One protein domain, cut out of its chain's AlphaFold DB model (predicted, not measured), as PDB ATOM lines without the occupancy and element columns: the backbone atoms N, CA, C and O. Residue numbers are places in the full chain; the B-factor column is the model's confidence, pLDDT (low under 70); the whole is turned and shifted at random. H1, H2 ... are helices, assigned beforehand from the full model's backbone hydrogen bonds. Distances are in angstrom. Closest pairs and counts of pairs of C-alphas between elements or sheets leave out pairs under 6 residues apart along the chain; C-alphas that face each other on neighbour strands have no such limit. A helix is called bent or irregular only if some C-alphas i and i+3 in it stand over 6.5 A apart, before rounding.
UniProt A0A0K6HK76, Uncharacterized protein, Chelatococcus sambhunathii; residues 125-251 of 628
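Overview. This is residues 125 to 251 of the 628 residues of an uncharacterized protein of Chelatococcus sambhunathii (UniProt A0A0K6HK76). One long helix, H2, runs through the middle of the domain, and shorter helices pack round it: H1 folds back along its earlier part in a helical hairpin, H8 and the short H4 also pack on that part, and H6 crosses its later part nearly at a right angle. H3 touches the small H5 near its first residue, Glu 181, and meets H7 near the last residues of both, making a corner nearly at a right angle, and a long loop links H1 to H2. The printed part has 127 residues with eight named helices, H1 to H8 in order, and no named strand; the class is all helix, with mostly crossed helix packing. It is compact, with a radius of gyration of the C-alphas of 14.1 A, and spans 46 by 32 by 26 A.

Arrangement. H1, residues 127 to 137, touches H2, residues 149 to 175, at a shallow tilt of 23 degrees, opposite ways; this hairpin's closest C-alphas are those of Ala 132 and Ala 155, 4.8 A apart, and residues 151 to 163 of H2 alone take part. H2 is the hub, touching four helices. It has a kink of 29 degrees near residue 169, and is neither bent nor irregular, but only just: C-alphas 168 and 171 are 6.1 A apart. H3, residues 181 to 188, is close to H2 but not clearly touching, the closest C-alphas being those of Val 164 and Ile 184, 6.9 A apart. H4, residues 194 to 198, touches residues 157 to 161 of H2 alone, closest at the C-alphas of Ala 157 and Ala 197, 4.3 A. H5, residues 202 to 206, touches H3, closest at the C-alphas of Glu 181 and Glu 203, 5.4 A. H6, residues 209 to 221, touches residues 165 to 170 of H2 alone, about perpendicular at 79 degrees, closest at the C-alphas of Gly 169 and Gly 215, 4.1 A. H7, residues 226 to 234, touches H3, about perpendicular at 78 degrees, closest at the C-alphas of Leu 187 and Ala 233, 4.3 A. H8, residues 239 to 249, touches residues 155 to 163 of H2 alone at a steep tilt of 58 degrees, the same way, closest at the C-alphas of Leu 160 and Ala 239, 5.2 A. H8 also touches H1, closest at the C-alphas of Leu 129 and Ala 243, 6.5 A. H6 and H8 are apart. Every O i to N i+4 pair is within hydrogen-bond range in H1, H3, H4, H5, H6, H7 and H8; in H2, 20 of 23 are.

Along the chain. H1 begins at C-alpha 127, (7.250, -49.847, 21.133), and is 15.4 A long from first to last C-alpha. H2 begins at C-alpha 149, (-7.329, -57.272, 5.522), and is 37.9 A long. H6 is 18.4 A long, and H8, 15.0 A long, ends at C-alpha 249, (18.638, -56.277, 12.536).

Size, cuts and confidence. The C-alphas farthest apart are those of Gly 143 and Gly 176, 46.4 A. The printed part has no cut. The link from H1 to H2, 11 residues, is long, and the other links are tight. Mean pLDDT of the printed part is 91.3; residues 139 to 147, in that long link, are under 70.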
ATOM      1  N   VAL A 125      13.942 -51.373  18.999       97.19
ATOM      2  CA  VAL A 125      13.039 -50.593  18.133       97.19
ATOM      3  C   VAL A 125      11.896 -49.975  18.954       97.19
ATOM      4  O   VAL A 125      11.537 -50.544  19.995       97.19
ATOM      5  N   PRO A 126      11.273 -48.870  18.499       97.00
ATOM      6  CA  PRO A 126      10.162 -48.239  19.204       97.00
ATOM      7  C   PRO A 126       9.012 -49.202  19.521       97.00
ATOM      8  O   PRO A 126       8.618 -50.033  18.698       97.00
ATOM      9  N   SER A 127       8.400 -49.039  20.696       95.12
ATOM     10  CA  SER A 127       7.250 -49.847  21.133       95.12
ATOM     11  C   SER A 127       6.079 -49.795  20.144       95.12
ATOM     12  O   SER A 127       5.404 -50.800  19.932       95.12
ATOM     13  N   ALA A 128       5.882 -48.657  19.469       96.19
ATOM     14  CA  ALA A 128       4.875 -48.489  18.425       96.19
ATOM     15  C   ALA A 128       5.083 -49.438  17.228       96.19
ATOM     16  O   ALA A 128       4.101 -49.957  16.697       96.19
ATOM     17  N   LEU A 129       6.335 -49.729  16.842       96.56
ATOM     18  CA  LEU A 129       6.630 -50.721  15.800       96.56
ATOM     19  C   LEU A 129       6.311 -52.138  16.266       96.56
ATOM     20  O   LEU A 129       5.668 -52.892  15.537       96.56
ATOM     21  N   LYS A 130       6.687 -52.482  17.504       95.69
ATOM     22  CA  LYS A 130       6.358 -53.789  18.097       95.69
ATOM     23  C   LYS A 130       4.840 -54.007  18.130       95.69
ATOM     24  O   LYS A 130       4.358 -55.075  17.762       95.69
ATOM     25  N   SER A 131       4.083 -52.978  18.513       94.88
ATOM     26  CA  SER A 131       2.616 -53.003  18.533       94.88
ATOM     27  C   SER A 131       2.006 -53.169  17.140       94.88
ATOM     28  O   SER A 131       1.075 -53.957  16.988       94.88
ATOM     29  N   ALA A 132       2.543 -52.489  16.121       94.75
ATOM     30  CA  ALA A 132       2.083 -52.646  14.742       94.75
ATOM     31  C   ALA A 132       2.291 -54.083  14.229       94.75
ATOM     32  O   ALA A 132       1.385 -54.657  13.630       94.75
ATOM     33  N   ILE A 133       3.432 -54.707  14.538       94.44
ATOM     34  CA  ILE A 133       3.685 -56.113  14.187       94.44
ATOM     35  C   ILE A 133       2.712 -57.060  14.897       94.44
ATOM     36  O   ILE A 133       2.124 -57.923  14.247       94.44
ATOM     37  N   ARG A 134       2.466 -56.880  16.203       91.62
ATOM     38  CA  ARG A 134       1.463 -57.690  16.924       91.62
ATOM     39  C   ARG A 134       0.067 -57.542  16.330       91.62
ATOM     40  O   ARG A 134      -0.648 -58.531  16.183       91.62
ATOM     41  N   GLN A 135      -0.312 -56.323  15.951       90.25
ATOM     42  CA  GLN A 135      -1.584 -56.068  15.279       90.25
ATOM     43  C   GLN A 135      -1.662 -56.806  13.935       90.25
ATOM     44  O   GLN A 135      -2.668 -57.457  13.666       90.25
ATOM     45  N   ALA A 136      -0.597 -56.764  13.127       89.50
ATOM     46  CA  ALA A 136      -0.536 -57.463  11.844       89.50
ATOM     47  C   ALA A 136      -0.631 -58.993  11.990       89.50
ATOM     48  O   ALA A 136      -1.234 -59.652  11.140       89.50
ATOM     49  N   ARG A 137      -0.072 -59.551  13.073       85.69
ATOM     50  CA  ARG A 137      -0.141 -60.984  13.411       85.69
ATOM     51  C   ARG A 137      -1.500 -61.416  13.975       85.69
ATOM     52  O   ARG A 137      -1.839 -62.594  13.901       85.69
ATOM     53  N   GLY A 138      -2.300 -60.474  14.478       76.19
ATOM     54  CA  GLY A 138      -3.581 -60.754  15.136       76.19
ATOM     55  C   GLY A 138      -3.460 -61.064  16.636       76.19
ATOM     56  O   GLY A 138      -4.427 -61.518  17.245       76.19
ATOM     57  N   ASP A 139      -2.313 -60.768  17.255       69.75
ATOM     58  CA  ASP A 139      -1.982 -61.130  18.646       69.75
ATOM     59  C   ASP A 139      -2.596 -60.181  19.705       69.75
ATOM     60  O   ASP A 139      -2.258 -60.230  20.886       69.75
ATOM     61  N   GLY A 140      -3.522 -59.301  19.305       50.38
ATOM     62  CA  GLY A 140      -4.150 -58.285  20.167       50.38
ATOM     63  C   GLY A 140      -5.489 -58.681  20.806       50.38
ATOM     64  O   GLY A 140      -6.056 -57.893  21.564       50.38
ATOM     65  N   GLY A 141      -6.024 -59.870  20.507       41.22
ATOM     66  CA  GLY A 141      -7.294 -60.371  21.045       41.22
ATOM     67  C   GLY A 141      -7.113 -61.682  21.807       41.22
ATOM     68  O   GLY A 141      -6.288 -62.508  21.432       41.22
ATOM     69  N   LYS A 142      -7.891 -61.906  22.877       31.86
ATOM     70  CA  LYS A 142      -7.952 -63.214  23.556       31.86
ATOM     71  C   LYS A 142      -8.253 -64.313  22.520       31.86
ATOM     72  O   LYS A 142      -9.382 -64.411  22.046       31.86
ATOM     73  N   GLY A 143      -7.245 -65.128  22.206       41.81
ATOM     74  CA  GLY A 143      -7.298 -66.215  21.225       41.81
ATOM     75  C   GLY A 143      -6.767 -65.803  19.848       41.81
ATOM     76  O   GLY A 143      -7.254 -64.837  19.270       41.81
ATOM     77  N   ARG A 144      -5.797 -66.573  19.321       41.25
ATOM     78  CA  ARG A 144      -5.262 -66.481  17.945       41.25
ATOM     79  C   ARG A 144      -6.421 -66.373  16.940       41.25
ATOM     80  O   ARG A 144      -7.005 -67.384  16.551       41.25
ATOM     81  N   ARG A 145      -6.775 -65.158  16.517       51.44
ATOM     82  CA  ARG A 145      -7.632 -64.908  15.352       51.44
ATOM     83  C   ARG A 145      -6.739 -64.403  14.231       51.44
ATOM     84  O   ARG A 145      -5.921 -63.517  14.441       51.44
ATOM     85  N   LYS A 146      -6.908 -64.975  13.040       56.19
ATOM     86  CA  LYS A 146      -6.255 -64.509  11.815       56.19
ATOM     87  C   LYS A 146      -6.638 -63.039  11.589       56.19
ATOM     88  O   LYS A 146      -7.830 -62.741  11.584       56.19
ATOM     89  N   ALA A 147      -5.654 -62.150  11.441       61.16
ATOM     90  CA  ALA A 147      -5.911 -60.750  11.107       61.16
ATOM     91  C   ALA A 147      -6.653 -60.663   9.761       61.16
ATOM     92  O   ALA A 147      -6.288 -61.354   8.804       61.16
ATOM     93  N   ASP A 148      -7.709 -59.854   9.700       71.62
ATOM     94  CA  ASP A 148      -8.383 -59.530   8.444       71.62
ATOM     95  C   ASP A 148      -7.598 -58.459   7.659       71.62
ATOM     96  O   ASP A 148      -6.589 -57.919   8.125       71.62
ATOM     97  N   ALA A 149      -8.016 -58.206   6.416       74.94
ATOM     98  CA  ALA A 149      -7.329 -57.272   5.522       74.94
ATOM     99  C   ALA A 149      -7.281 -55.843   6.096       74.94
ATOM    100  O   ALA A 149      -6.250 -55.175   5.987       74.94
ATOM    101  N   ASP A 150      -8.346 -55.422   6.779       80.19
ATOM    102  CA  ASP A 150      -8.461 -54.101   7.399       80.19
ATOM    103  C   ASP A 150      -7.483 -53.950   8.578       80.19
ATOM    104  O   ASP A 150      -6.827 -52.915   8.728       80.19
ATOM    105  N   ALA A 151      -7.313 -54.996   9.397       82.19
ATOM    106  CA  ALA A 151      -6.328 -55.009  10.477       82.19
ATOM    107  C   ALA A 151      -4.886 -54.944   9.951       82.19
ATOM    108  O   ALA A 151      -4.058 -54.227  10.519       82.19
ATOM    109  N   GLN A 152      -4.588 -55.650   8.857       87.06
ATOM    110  CA  GLN A 152      -3.287 -55.607   8.179       87.06
ATOM    111  C   GLN A 152      -2.979 -54.215   7.607       87.06
ATOM    112  O   GLN A 152      -1.872 -53.700   7.778       87.06
ATOM    113  N   GLU A 153      -3.953 -53.574   6.961       89.81
ATOM    114  CA  GLU A 153      -3.800 -52.214   6.440       89.81
ATOM    115  C   GLU A 153      -3.622 -51.185   7.566       89.81
ATOM    116  O   GLU A 153      -2.719 -50.345   7.514       89.81
ATOM    117  N   SER A 154      -4.408 -51.305   8.640       91.62
ATOM    118  CA  SER A 154      -4.270 -50.473   9.837       91.62
ATOM    119  C   SER A 154      -2.897 -50.631  10.502       91.62
ATOM    120  O   SER A 154      -2.263 -49.630  10.847       91.62
ATOM    121  N   ALA A 155      -2.397 -51.864  10.619       94.75
ATOM    122  CA  ALA A 155      -1.070 -52.148  11.154       94.75
ATOM    123  C   ALA A 155       0.039 -51.541  10.283       94.75
ATOM    124  O   ALA A 155       0.974 -50.934  10.806       94.75
ATOM    125  N   ARG A 156      -0.081 -51.630   8.951       95.94
ATOM    126  CA  ARG A 156       0.860 -51.004   8.009       95.94
ATOM    127  C   ARG A 156       0.895 -49.487   8.168       95.94
ATOM    128  O   ARG A 156       1.976 -48.903   8.224       95.94
ATOM    129  N   ALA A 157      -0.268 -48.853   8.300       96.38
ATOM    130  CA  ALA A 157      -0.369 -47.421   8.558       96.38
ATOM    131  C   ALA A 157       0.276 -47.027   9.903       96.38
ATOM    132  O   ALA A 157       0.992 -46.025   9.979       96.38
ATOM    133  N   ALA A 158       0.076 -47.831  10.953       97.25
ATOM    134  CA  ALA A 158       0.698 -47.622  12.260       97.25
ATOM    135  C   ALA A 158       2.228 -47.779  12.211       97.25
ATOM    136  O   ALA A 158       2.944 -46.935  12.756       97.25
ATOM    137  N   ALA A 159       2.732 -48.804  11.513       98.00
ATOM    138  CA  ALA A 159       4.162 -49.017  11.310       98.00
ATOM    139  C   ALA A 159       4.797 -47.848  10.549       98.00
ATOM    140  O   ALA A 159       5.808 -47.303  10.989       98.00
ATOM    141  N   LEU A 160       4.165 -47.395   9.460       98.31
ATOM    142  CA  LEU A 160       4.651 -46.258   8.682       98.31
ATOM    143  C   LEU A 160       4.722 -44.983   9.529       98.31
ATOM    144  O   LEU A 160       5.731 -44.280   9.503       98.31
ATOM    145  N   LYS A 161       3.682 -44.705  10.324       98.44
ATOM    146  CA  LYS A 161       3.678 -43.564  11.245       98.44
ATOM    147  C   LYS A 161       4.826 -43.651  12.254       98.44
ATOM    148  O   LYS A 161       5.518 -42.657  12.453       98.44
ATOM    149  N   ALA A 162       5.047 -44.820  12.855       98.31
ATOM    150  CA  ALA A 162       6.133 -45.025  13.811       98.31
ATOM    151  C   ALA A 162       7.520 -44.835  13.171       98.31
ATOM    152  O   ALA A 162       8.362 -44.168  13.765       98.31
ATOM    153  N   LEU A 163       7.741 -45.338  11.949       98.50
ATOM    154  CA  LEU A 163       8.987 -45.125  11.198       98.50
ATOM    155  C   LEU A 163       9.241 -43.639  10.933       98.50
ATOM    156  O   LEU A 163      10.343 -43.153  11.173       98.50
ATOM    157  N   VAL A 164       8.224 -42.898  10.480       98.31
ATOM    158  CA  VAL A 164       8.357 -41.453  10.237       98.31
ATOM    159  C   VAL A 164       8.659 -40.711  11.539       98.31
ATOM    160  O   VAL A 164       9.576 -39.897  11.561       98.31
ATOM    161  N   THR A 165       7.945 -41.005  12.633       98.56
ATOM    162  CA  THR A 165       8.222 -40.400  13.947       98.56
ATOM    163  C   THR A 165       9.641 -40.706  14.422       98.56
ATOM    164  O   THR A 165      10.319 -39.814  14.918       98.56
ATOM    165  N   TRP A 166      10.139 -41.923  14.220       98.12
ATOM    166  CA  TRP A 166      11.503 -42.279  14.599       98.12
ATOM    167  C   TRP A 166      12.552 -41.497  13.790       98.12
ATOM    168  O   TRP A 166      13.484 -40.929  14.360       98.12
ATOM    169  N   LEU A 167      12.347 -41.370  12.473       98.06
ATOM    170  CA  LEU A 167      13.213 -40.584  11.586       98.06
ATOM    171  C   LEU A 167      13.214 -39.083  11.913       98.06
ATOM    172  O   LEU A 167      14.237 -38.426  11.725       98.06
ATOM    173  N   VAL A 168      12.106 -38.547  12.438       97.31
ATOM    174  CA  VAL A 168      12.030 -37.160  12.932       97.31
ATOM    175  C   VAL A 168      13.051 -36.908  14.040       97.31
ATOM    176  O   VAL A 168      13.621 -35.824  14.080       97.31
ATOM    177  N   GLY A 169      13.304 -37.889  14.912       95.75
ATOM    178  CA  GLY A 169      14.347 -37.795  15.938       95.75
ATOM    179  C   GLY A 169      15.747 -38.124  15.420       95.75
ATOM    180  O   GLY A 169      16.719 -37.475  15.808       95.75
ATOM    181  N   ALA A 170      15.860 -39.105  14.522       96.31
ATOM    182  CA  ALA A 170      17.147 -39.585  14.029       96.31
ATOM    183  C   ALA A 170      17.876 -38.581  13.125       96.31
ATOM    184  O   ALA A 170      19.064 -38.335  13.321       96.31
ATOM    185  N   VAL A 171      17.185 -37.969  12.153       95.44
ATOM    186  CA  VAL A 171      17.828 -37.064  11.181       95.44
ATOM    187  C   VAL A 171      18.472 -35.842  11.857       95.44
ATOM    188  O   VAL A 171      19.630 -35.570  11.555       95.44
ATOM    189  N   PRO A 172      17.827 -35.138  12.810       94.12
ATOM    190  CA  PRO A 172      18.491 -34.073  13.563       94.12
ATOM    191  C   PRO A 172      19.721 -34.544  14.332       94.12
ATOM    192  O   PRO A 172      20.730 -33.845  14.333       94.12
ATOM    193  N   SER A 173      19.644 -35.724  14.953       89.81
ATOM    194  CA  SER A 173      20.748 -36.289  15.732       89.81
ATOM    195  C   SER A 173      21.957 -36.661  14.871       89.81
ATOM    196  O   SER A 173      23.077 -36.583  15.365       89.81
ATOM    197  N   LEU A 174      21.741 -37.094  13.627       92.69
ATOM    198  CA  LEU A 174      22.795 -37.594  12.737       92.69
ATOM    199  C   LEU A 174      23.302 -36.528  11.757       92.69
ATOM    200  O   LEU A 174      24.493 -36.448  11.489       92.69
ATOM    201  N   GLU A 175      22.409 -35.691  11.226       92.81
ATOM    202  CA  GLU A 175      22.731 -34.709  10.184       92.81
ATOM    203  C   GLU A 175      22.780 -33.259  10.700       92.81
ATOM    204  O   GLU A 175      23.041 -32.336   9.927       92.81
ATOM    205  N   GLY A 176      22.485 -33.015  11.983       92.88
ATOM    206  CA  GLY A 176      22.512 -31.674  12.584       92.88
ATOM    207  C   GLY A 176      21.441 -30.715  12.044       92.88
ATOM    208  O   GLY A 176      21.556 -29.498  12.201       92.88
ATOM    209  N   ARG A 177      20.401 -31.237  11.380       94.62
ATOM    210  CA  ARG A 177      19.312 -30.452  10.777       94.62
ATOM    211  C   ARG A 177      17.951 -31.141  10.926       94.62
ATOM    212  O   ARG A 177      17.895 -32.366  10.958       94.62
ATOM    213  N   PRO A 178      16.833 -30.392  10.910       95.56
ATOM    214  CA  PRO A 178      15.501 -30.991  10.898       95.56
ATOM    215  C   PRO A 178      15.290 -31.965   9.731       95.56
ATOM    216  O   PRO A 178      15.768 -31.726   8.610       95.56
ATOM    217  N   ALA A 179      14.529 -33.030   9.997       95.56
ATOM    218  CA  ALA A 179      14.030 -33.941   8.973       95.56
ATOM    219  C   ALA A 179      13.119 -33.192   7.991       95.56
ATOM    220  O   ALA A 179      12.279 -32.386   8.394       95.56
ATOM    221  N   ARG A 180      13.268 -33.466   6.694       96.69
ATOM    222  CA  ARG A 180      12.448 -32.886   5.623       96.69
ATOM    223  C   ARG A 180      11.680 -33.982   4.903       96.69
ATOM    224  O   ARG A 180      12.070 -35.146   4.909       96.69
ATOM    225  N   GLU A 181      10.630 -33.598   4.188       96.50
ATOM    226  CA  GLU A 181       9.846 -34.540   3.381       96.50
ATOM    227  C   GLU A 181      10.719 -35.316   2.375       96.50
ATOM    228  O   GLU A 181      10.554 -36.524   2.208       96.50
ATOM    229  N   ALA A 182      11.707 -34.653   1.766       96.12
ATOM    230  CA  ALA A 182      12.652 -35.299   0.861       96.12
ATOM    231  C   ALA A 182      13.439 -36.445   1.530       96.12
ATOM    232  O   ALA A 182      13.714 -37.446   0.867       96.12
ATOM    233  N   ASP A 183      13.756 -36.334   2.826       96.25
ATOM    234  CA  ASP A 183      14.430 -37.393   3.586       96.25
ATOM    235  C   ASP A 183      13.509 -38.598   3.757       96.25
ATOM    236  O   ASP A 183      13.893 -39.727   3.460       96.25
ATOM    237  N   ILE A 184      12.256 -38.349   4.147       97.06
ATOM    238  CA  ILE A 184      11.241 -39.394   4.318       97.06
ATOM    239  C   ILE A 184      10.988 -40.126   3.000       97.06
ATOM    240  O   ILE A 184      10.953 -41.353   2.969       97.06
ATOM    241  N   PHE A 185      10.875 -39.400   1.888       96.94
ATOM    242  CA  PHE A 185      10.678 -39.999   0.569       96.94
ATOM    243  C   PHE A 185      11.886 -40.778   0.069       96.94
ATOM    244  O   PHE A 185      11.709 -41.792  -0.606       96.94
ATOM    245  N   ARG A 186      13.099 -40.318   0.381       95.75
ATOM    246  CA  ARG A 186      14.334 -41.038   0.067       95.75
ATOM    247  C   ARG A 186      14.420 -42.350   0.847       95.75
ATOM    248  O   ARG A 186      14.761 -43.372   0.265       95.75
ATOM    249  N   LEU A 187      14.095 -42.321   2.138       96.19
ATOM    250  CA  LEU A 187      14.235 -43.463   3.042       96.19
ATOM    251  C   LEU A 187      13.095 -44.481   2.863       96.19
ATOM    252  O   LEU A 187      13.335 -45.656   2.593       96.19
ATOM    253  N   LEU A 188      11.845 -44.024   2.922       96.94
ATOM    254  CA  LEU A 188      10.651 -44.880   2.961       96.94
ATOM    255  C   LEU A 188       9.925 -45.000   1.606       96.94
ATOM    256  O   LEU A 188       8.990 -45.789   1.470       96.94
ATOM    257  N   GLY A 189      10.374 -44.271   0.579       95.38
ATOM    258  CA  GLY A 189       9.825 -44.316  -0.782       95.38
ATOM    259  C   GLY A 189       8.556 -43.475  -0.962       95.38
ATOM    260  O   GLY A 189       7.724 -43.387  -0.076       95.38
ATOM    261  N   ARG A 190       8.364 -42.859  -2.136       94.06
ATOM    262  CA  ARG A 190       7.260 -41.900  -2.380       94.06
ATOM    263  C   ARG A 190       5.855 -42.516  -2.423       94.06
ATOM    264  O   ARG A 190       4.890 -41.799  -2.185       94.06
ATOM    265  N   GLY A 191       5.744 -43.804  -2.748       92.69
ATOM    266  CA  GLY A 191       4.483 -44.485  -3.074       92.69
ATOM    267  C   GLY A 191       3.626 -44.947  -1.890       92.69
ATOM    268  O   GLY A 191       2.748 -45.777  -2.093       92.69
ATOM    269  N   GLN A 192       3.886 -44.467  -0.672       93.19
ATOM    270  CA  GLN A 192       3.114 -44.846   0.516       93.19
ATOM    271  C   GLN A 192       1.770 -44.110   0.602       93.19
ATOM    272  O   GLN A 192       1.633 -42.987   0.108       93.19
ATOM    273  N   ASP A 193       0.808 -44.672   1.341       93.19
ATOM    274  CA  ASP A 193      -0.390 -43.937   1.765       93.19
ATOM    275  C   ASP A 193      -0.092 -43.006   2.957       93.19
ATOM    276  O   ASP A 193      -0.413 -43.266   4.122       93.19
ATOM    277  N   TRP A 194       0.547 -41.876   2.652       95.12
ATOM    278  CA  TRP A 194       0.924 -40.868   3.644       95.12
ATOM    279  C   TRP A 194      -0.271 -40.274   4.385       95.12
ATOM    280  O   TRP A 194      -0.205 -40.061   5.596       95.12
ATOM    281  N   ARG A 195      -1.375 -40.009   3.676       93.12
ATOM    282  CA  ARG A 195      -2.563 -39.397   4.284       93.12
ATOM    283  C   ARG A 195      -3.258 -40.375   5.223       93.12
ATOM    284  O   ARG A 195      -3.657 -39.959   6.312       93.12
ATOM    285  N   GLY A 196      -3.374 -41.649   4.844       91.88
ATOM    286  CA  GLY A 196      -3.954 -42.684   5.698       91.88
ATOM    287  C   GLY A 196      -3.170 -42.884   6.993       91.88
ATOM    288  O   GLY A 196      -3.780 -42.901   8.071       91.88
ATOM    289  N   ALA A 197      -1.836 -42.944   6.901       94.75
ATOM    290  CA  ALA A 197      -0.943 -43.178   8.037       94.75
ATOM    291  C   ALA A 197      -0.742 -41.956   8.945       94.75
ATOM    292  O   ALA A 197      -0.877 -42.054  10.168       94.75
ATOM    293  N   LEU A 198      -0.442 -40.787   8.368       96.00
ATOM    294  CA  LEU A 198      -0.054 -39.589   9.123       96.00
ATOM    295  C   LEU A 198      -1.237 -38.672   9.452       96.00
ATOM    296  O   LEU A 198      -1.084 -37.729  10.226       96.00
ATOM    297  N   LYS A 199      -2.417 -38.931   8.865       93.25
ATOM    298  CA  LYS A 199      -3.599 -38.048   8.923       93.25
ATOM    299  C   LYS A 199      -3.298 -36.618   8.436       93.25
ATOM    300  O   LYS A 199      -3.950 -35.660   8.849       93.25
ATOM    301  N   GLY A 200      -2.318 -36.474   7.541       92.12
ATOM    302  CA  GLY A 200      -1.817 -35.204   7.013       92.12
ATOM    303  C   GLY A 200      -0.736 -35.409   5.945       92.12
ATOM    304  O   GLY A 200      -0.480 -36.542   5.539       92.12
ATOM    305  N   SER A 201      -0.120 -34.322   5.469       92.75
ATOM    306  CA  SER A 201       1.093 -34.417   4.642       92.75
ATOM    307  C   SER A 201       2.315 -34.747   5.511       92.75
ATOM    308  O   SER A 201       2.333 -34.352   6.683       92.75
ATOM    309  N   PRO A 202       3.347 -35.412   4.957       94.69
ATOM    310  CA  PRO A 202       4.614 -35.609   5.653       94.69
ATOM    311  C   PRO A 202       5.188 -34.290   6.174       94.69
ATOM    312  O   PRO A 202       5.469 -34.195   7.359       94.69
ATOM    313  N   GLU A 203       5.250 -33.243   5.348       94.69
ATOM    314  CA  GLU A 203       5.752 -31.924   5.763       94.69
ATOM    315  C   GLU A 203       5.071 -31.386   7.036       94.69
ATOM    316  O   GLU A 203       5.749 -31.007   7.988       94.69
ATOM    317  N   ARG A 204       3.732 -31.418   7.105       95.38
ATOM    318  CA  ARG A 204       3.000 -30.954   8.294       95.38
ATOM    319  C   ARG A 204       3.246 -31.856   9.502       95.38
ATOM    320  O   ARG A 204       3.309 -31.360  10.622       95.38
ATOM    321  N   PHE A 205       3.360 -33.164   9.282       96.88
ATOM    322  CA  PHE A 205       3.599 -34.137  10.344       96.88
ATOM    323  C   PHE A 205       4.987 -33.972  10.978       96.88
ATOM    324  O   PHE A 205       5.105 -34.057  12.197       96.88
ATOM    325  N   LEU A 206       6.015 -33.689  10.165       96.69
ATOM    326  CA  LEU A 206       7.396 -33.467  10.615       96.69
ATOM    327  C   LEU A 206       7.550 -32.206  11.483       96.69
ATOM    328  O   LEU A 206       8.468 -32.136  12.294       96.69
ATOM    329  N   LEU A 207       6.660 -31.223  11.317       94.81
ATOM    330  CA  LEU A 207       6.658 -29.967  12.076       94.81
ATOM    331  C   LEU A 207       5.773 -30.013  13.332       94.81
ATOM    332  O   LEU A 207       5.759 -29.053  14.103       94.81
ATOM    333  N   ASP A 208       5.009 -31.089  13.540       96.00
ATOM    334  CA  ASP A 208       4.123 -31.201  14.698       96.00
ATOM    335  C   ASP A 208       4.936 -31.335  16.005       96.00
ATOM    336  O   ASP A 208       5.760 -32.249  16.119       96.00
ATOM    337  N   PRO A 209       4.700 -30.483  17.024       96.06
ATOM    338  CA  PRO A 209       5.466 -30.521  18.271       96.06
ATOM    339  C   PRO A 209       5.399 -31.858  19.016       96.06
ATOM    340  O   PRO A 209       6.381 -32.256  19.642       96.06
ATOM    341  N   LYS A 210       4.270 -32.581  18.947       95.44
ATOM    342  CA  LYS A 210       4.149 -33.893  19.600       95.44
ATOM    343  C   LYS A 210       4.946 -34.943  18.841       95.44
ATOM    344  O   LYS A 210       5.585 -35.776  19.476       95.44
ATOM    345  N   THR A 211       4.942 -34.894  17.509       96.00
ATOM    346  CA  THR A 211       5.799 -35.752  16.679       96.00
ATOM    347  C   THR A 211       7.278 -35.495  16.952       96.00
ATOM    348  O   THR A 211       8.024 -36.457  17.098       96.00
ATOM    349  N   LEU A 212       7.702 -34.233  17.061       95.69
ATOM    350  CA  LEU A 212       9.089 -33.877  17.379       95.69
ATOM    351  C   LEU A 212       9.513 -34.428  18.746       95.69
ATOM    352  O   LEU A 212      10.548 -35.086  18.845       95.69
ATOM    353  N   ALA A 213       8.687 -34.228  19.779       94.00
ATOM    354  CA  ALA A 213       8.950 -34.751  21.118       94.00
ATOM    355  C   ALA A 213       9.004 -36.290  21.138       94.00
ATOM    356  O   ALA A 213       9.955 -36.868  21.660       94.00
ATOM    357  N   ALA A 214       8.027 -36.954  20.510       95.62
ATOM    358  CA  ALA A 214       7.986 -38.413  20.419       95.62
ATOM    359  C   ALA A 214       9.161 -38.979  19.605       95.62
ATOM    360  O   ALA A 214       9.713 -40.015  19.958       95.62
ATOM    361  N   GLY A 215       9.566 -38.303  18.527       96.25
ATOM    362  CA  GLY A 215      10.712 -38.700  17.716       96.25
ATOM    363  C   GLY A 215      12.027 -38.589  18.480       96.25
ATOM    364  O   GLY A 215      12.822 -39.527  18.462       96.25
ATOM    365  N   ALA A 216      12.234 -37.487  19.207       93.25
ATOM    366  CA  ALA A 216      13.397 -37.314  20.075       93.25
ATOM    367  C   ALA A 216      13.462 -38.396  21.168       93.25
ATOM    368  O   ALA A 216      14.529 -38.948  21.430       93.25
ATOM    369  N   GLU A 217      12.321 -38.754  21.760       92.19
ATOM    370  CA  GLU A 217      12.217 -39.857  22.718       92.19
ATOM    371  C   GLU A 217      12.539 -41.221  22.088       92.19
ATOM    372  O   GLU A 217      13.376 -41.949  22.623       92.19
ATOM    373  N   MET A 218      11.977 -41.540  20.916       95.69
ATOM    374  CA  MET A 218      12.294 -42.777  20.189       95.69
ATOM    375  C   MET A 218      13.781 -42.879  19.840       95.69
ATOM    376  O   MET A 218      14.364 -43.954  19.972       95.69
ATOM    377  N   GLN A 219      14.405 -41.776  19.416       94.00
ATOM    378  CA  GLN A 219      15.836 -41.749  19.111       94.00
ATOM    379  C   GLN A 219      16.693 -41.900  20.374       94.00
ATOM    380  O   GLN A 219      17.729 -42.558  20.331       94.00
ATOM    381  N   ARG A 220      16.263 -41.340  21.509       89.62
ATOM    382  CA  ARG A 220      16.948 -41.499  22.798       89.62
ATOM    383  C   ARG A 220      16.888 -42.947  23.298       89.62
ATOM    384  O   ARG A 220      17.890 -43.465  23.781       89.62
ATOM    385  N   GLU A 221      15.727 -43.592  23.202       89.88
ATOM    386  CA  GLU A 221      15.512 -44.947  23.732       89.88
ATOM    387  C   GLU A 221      16.058 -46.048  22.813       89.88
ATOM    388  O   GLU A 221      16.678 -47.030  23.240       89.88
ATOM    389  N   THR A 222      15.843 -45.875  21.516       94.00
ATOM    390  CA  THR A 222      16.208 -46.829  20.472       94.00
ATOM    391  C   THR A 222      16.891 -46.064  19.346       94.00
ATOM    392  O   THR A 222      16.238 -45.725  18.368       94.00
ATOM    393  N   PRO A 223      18.177 -45.715  19.474       94.12
ATOM    394  CA  PRO A 223      18.838 -44.876  18.485       94.12
ATOM    395  C   PRO A 223      18.967 -45.576  17.128       94.12
ATOM    396  O   PRO A 223      19.352 -46.748  17.042       94.12
ATOM    397  N   LEU A 224      18.673 -44.827  16.064       96.00
ATOM    398  CA  LEU A 224      19.127 -45.130  14.707       96.00
ATOM    399  C   LEU A 224      20.517 -44.530  14.499       96.00
ATOM    400  O   LEU A 224      20.732 -43.355  14.804       96.00
ATOM    401  N   GLY A 225      21.427 -45.336  13.964       94.62
ATOM    402  CA  GLY A 225      22.713 -44.912  13.423       94.62
ATOM    403  C   GLY A 225      22.707 -44.869  11.894       94.62
ATOM    404  O   GLY A 225      21.709 -45.173  11.238       94.62
ATOM    405  N   GLU A 226      23.853 -44.524  11.310       94.38
ATOM    406  CA  GLU A 226      24.017 -44.422   9.853       94.38
ATOM    407  C   GLU A 226      23.739 -45.746   9.128       94.38
ATOM    408  O   GLU A 226      23.052 -45.762   8.107       94.38
ATOM    409  N   SER A 227      24.205 -46.871   9.682       95.38
ATOM    410  CA  SER A 227      23.957 -48.203   9.118       95.38
ATOM    411  C   SER A 227      22.471 -48.562   9.094       95.38
ATOM    412  O   SER A 227      22.009 -49.189   8.140       95.38
ATOM    413  N   ASP A 228      21.699 -48.120  10.091       97.12
ATOM    414  CA  ASP A 228      20.252 -48.333  10.110       97.12
ATOM    415  C   ASP A 228      19.545 -47.476   9.055       97.12
ATOM    416  O   ASP A 228      18.603 -47.941   8.418       97.12
ATOM    417  N   LEU A 229      19.998 -46.235   8.830       96.50
ATOM    418  CA  LEU A 229      19.449 -45.395   7.762       96.50
ATOM    419  C   LEU A 229      19.715 -45.992   6.379       96.50
ATOM    420  O   LEU A 229      18.828 -45.948   5.525       96.50
ATOM    421  N   THR A 230      20.893 -46.581   6.168       96.69
ATOM    422  CA  THR A 230      21.206 -47.341   4.949       96.69
ATOM    423  C   THR A 230      20.278 -48.545   4.809       96.69
ATOM    424  O   THR A 230      19.646 -48.707   3.768       96.69
ATOM    425  N   LEU A 231      20.092 -49.324   5.882       97.44
ATOM    426  CA  LEU A 231      19.172 -50.464   5.895       97.44
ATOM    427  C   LEU A 231      17.727 -50.051   5.568       97.44
ATOM    428  O   LEU A 231      17.037 -50.745   4.827       97.44
ATOM    429  N   ILE A 232      17.269 -48.904   6.074       98.00
ATOM    430  CA  ILE A 232      15.950 -48.342   5.757       98.00
ATOM    431  C   ILE A 232      15.870 -47.919   4.282       98.00
ATOM    432  O   ILE A 232      14.884 -48.204   3.596       98.00
ATOM    433  N   ALA A 233      16.904 -47.241   3.781       97.00
ATOM    434  CA  ALA A 233      16.953 -46.742   2.409       97.00
ATOM    435  C   ALA A 233      16.964 -47.874   1.371       97.00
ATOM    436  O   ALA A 233      16.304 -47.756   0.336       97.00
ATOM    437  N   GLU A 234      17.672 -48.963   1.648       97.12
ATOM    438  CA  GLU A 234      17.834 -50.106   0.742       97.12
ATOM    439  C   GLU A 234      16.793 -51.209   0.983       97.12
ATOM    440  O   GLU A 234      16.541 -52.034   0.105       97.12
ATOM    441  N   GLY A 235      16.156 -51.204   2.154       96.50
ATOM    442  CA  GLY A 235      15.186 -52.206   2.569       96.50
ATOM    443  C   GLY A 235      13.818 -52.112   1.878       96.50
ATOM    444  O   GLY A 235      13.561 -51.219   1.053       96.50
ATOM    445  N   PRO A 236      12.905 -53.037   2.237       97.25
ATOM    446  CA  PRO A 236      11.546 -53.078   1.715       97.25
ATOM    447  C   PRO A 236      10.826 -51.745   1.894       97.25
ATOM    448  O   PRO A 236      10.976 -51.067   2.907       97.25
ATOM    449  N   LYS A 237      10.000 -51.372   0.912       93.94
ATOM    450  CA  LYS A 237       9.151 -50.180   1.031       93.94
ATOM    451  C   LYS A 237       7.839 -50.472   1.744       93.94
ATOM    452  O   LYS A 237       7.256 -49.557   2.304       93.94
ATOM    453  N   ASP A 238       7.386 -51.721   1.798       95.88
ATOM    454  CA  ASP A 238       6.282 -52.067   2.693       95.88
ATOM    455  C   ASP A 238       6.696 -51.834   4.158       95.88
ATOM    456  O   ASP A 238       7.720 -52.345   4.613       95.88
ATOM    457  N   ALA A 239       5.909 -51.040   4.888       96.69
ATOM    458  CA  ALA A 239       6.262 -50.606   6.237       96.69
ATOM    459  C   ALA A 239       6.303 -51.752   7.261       96.69
ATOM    460  O   ALA A 239       7.087 -51.679   8.206       96.69
ATOM    461  N   LEU A 240       5.490 -52.803   7.086       96.12
ATOM    462  CA  LEU A 240       5.523 -53.972   7.970       96.12
ATOM    463  C   LEU A 240       6.754 -54.825   7.675       96.12
ATOM    464  O   LEU A 240       7.483 -55.157   8.604       96.12
ATOM    465  N   ALA A 241       7.045 -55.088   6.400       97.00
ATOM    466  CA  ALA A 241       8.249 -55.820   6.006       97.00
ATOM    467  C   ALA A 241       9.533 -55.101   6.457       97.00
ATOM    468  O   ALA A 241      10.477 -55.734   6.929       97.00
ATOM    469  N   LEU A 242       9.570 -53.766   6.366       98.19
ATOM    470  CA  LEU A 242      10.685 -52.977   6.886       98.19
ATOM    471  C   LEU A 242      10.771 -53.036   8.418       98.19
ATOM    472  O   LEU A 242      11.867 -53.137   8.967       98.19
ATOM    473  N   ALA A 243       9.638 -52.993   9.121       97.81
ATOM    474  CA  ALA A 243       9.616 -53.139  10.574       97.81
ATOM    475  C   ALA A 243      10.138 -54.518  11.017       97.81
ATOM    476  O   ALA A 243      10.919 -54.587  11.963       97.81
ATOM    477  N   GLU A 244       9.773 -55.597  10.319       97.00
ATOM    478  CA  GLU A 244      10.306 -56.944  10.563       97.00
ATOM    479  C   GLU A 244      11.818 -57.013  10.318       97.00
ATOM    480  O   GLU A 244      12.550 -57.542  11.159       97.00
ATOM    481  N   LEU A 245      12.302 -56.409   9.226       97.94
ATOM    482  CA  LEU A 245      13.734 -56.305   8.935       97.94
ATOM    483  C   LEU A 245      14.486 -55.569  10.053       97.94
ATOM    484  O   LEU A 245      15.527 -56.039  10.508       97.94
ATOM    485  N   LEU A 246      13.952 -54.444  10.537       98.12
ATOM    486  CA  LEU A 246      14.552 -53.675  11.629       98.12
ATOM    487  C   LEU A 246      14.504 -54.423  12.964       98.12
ATOM    488  O   LEU A 246      15.464 -54.358  13.728       98.12
ATOM    489  N   ILE A 247      13.428 -55.160  13.247       97.06
ATOM    490  CA  ILE A 247      13.340 -56.021  14.434       97.06
ATOM    491  C   ILE A 247      14.417 -57.102  14.392       97.06
ATOM    492  O   ILE A 247      15.047 -57.349  15.417       97.06
ATOM    493  N   ALA A 248      14.655 -57.716  13.231       96.62
ATOM    494  CA  ALA A 248      15.704 -58.717  13.060       96.62
ATOM    495  C   ALA A 248      17.115 -58.109  13.159       96.62
ATOM    496  O   ALA A 248      17.987 -58.683  13.808       96.62
ATOM    497  N   ALA A 249      17.334 -56.936  12.561       96.75
ATOM    498  CA  ALA A 249      18.638 -56.277  12.536       96.75
ATOM    499  C   ALA A 249      19.028 -55.661  13.889       96.75
ATOM    500  O   ALA A 249      20.186 -55.728  14.289       96.75
ATOM    501  N   LYS A 250      18.069 -55.087  14.626       96.06
ATOM    502  CA  LYS A 250      18.315 -54.409  15.910       96.06
ATOM    503  C   LYS A 250      18.140 -55.337  17.113       96.06
ATOM    504  O   LYS A 250      17.641 -54.924  18.164       96.06
ATOM    505  N   GLN A 251      18.545 -56.596  16.962       96.12
ATOM    506  CA  GLN A 251      18.613 -57.559  18.057       96.12
ATOM    507  C   GLN A 251      19.867 -57.321  18.909       96.12
ATOM    508  O   GLN A 251      20.960 -57.208  18.353       96.12
TER     509      GLN A 251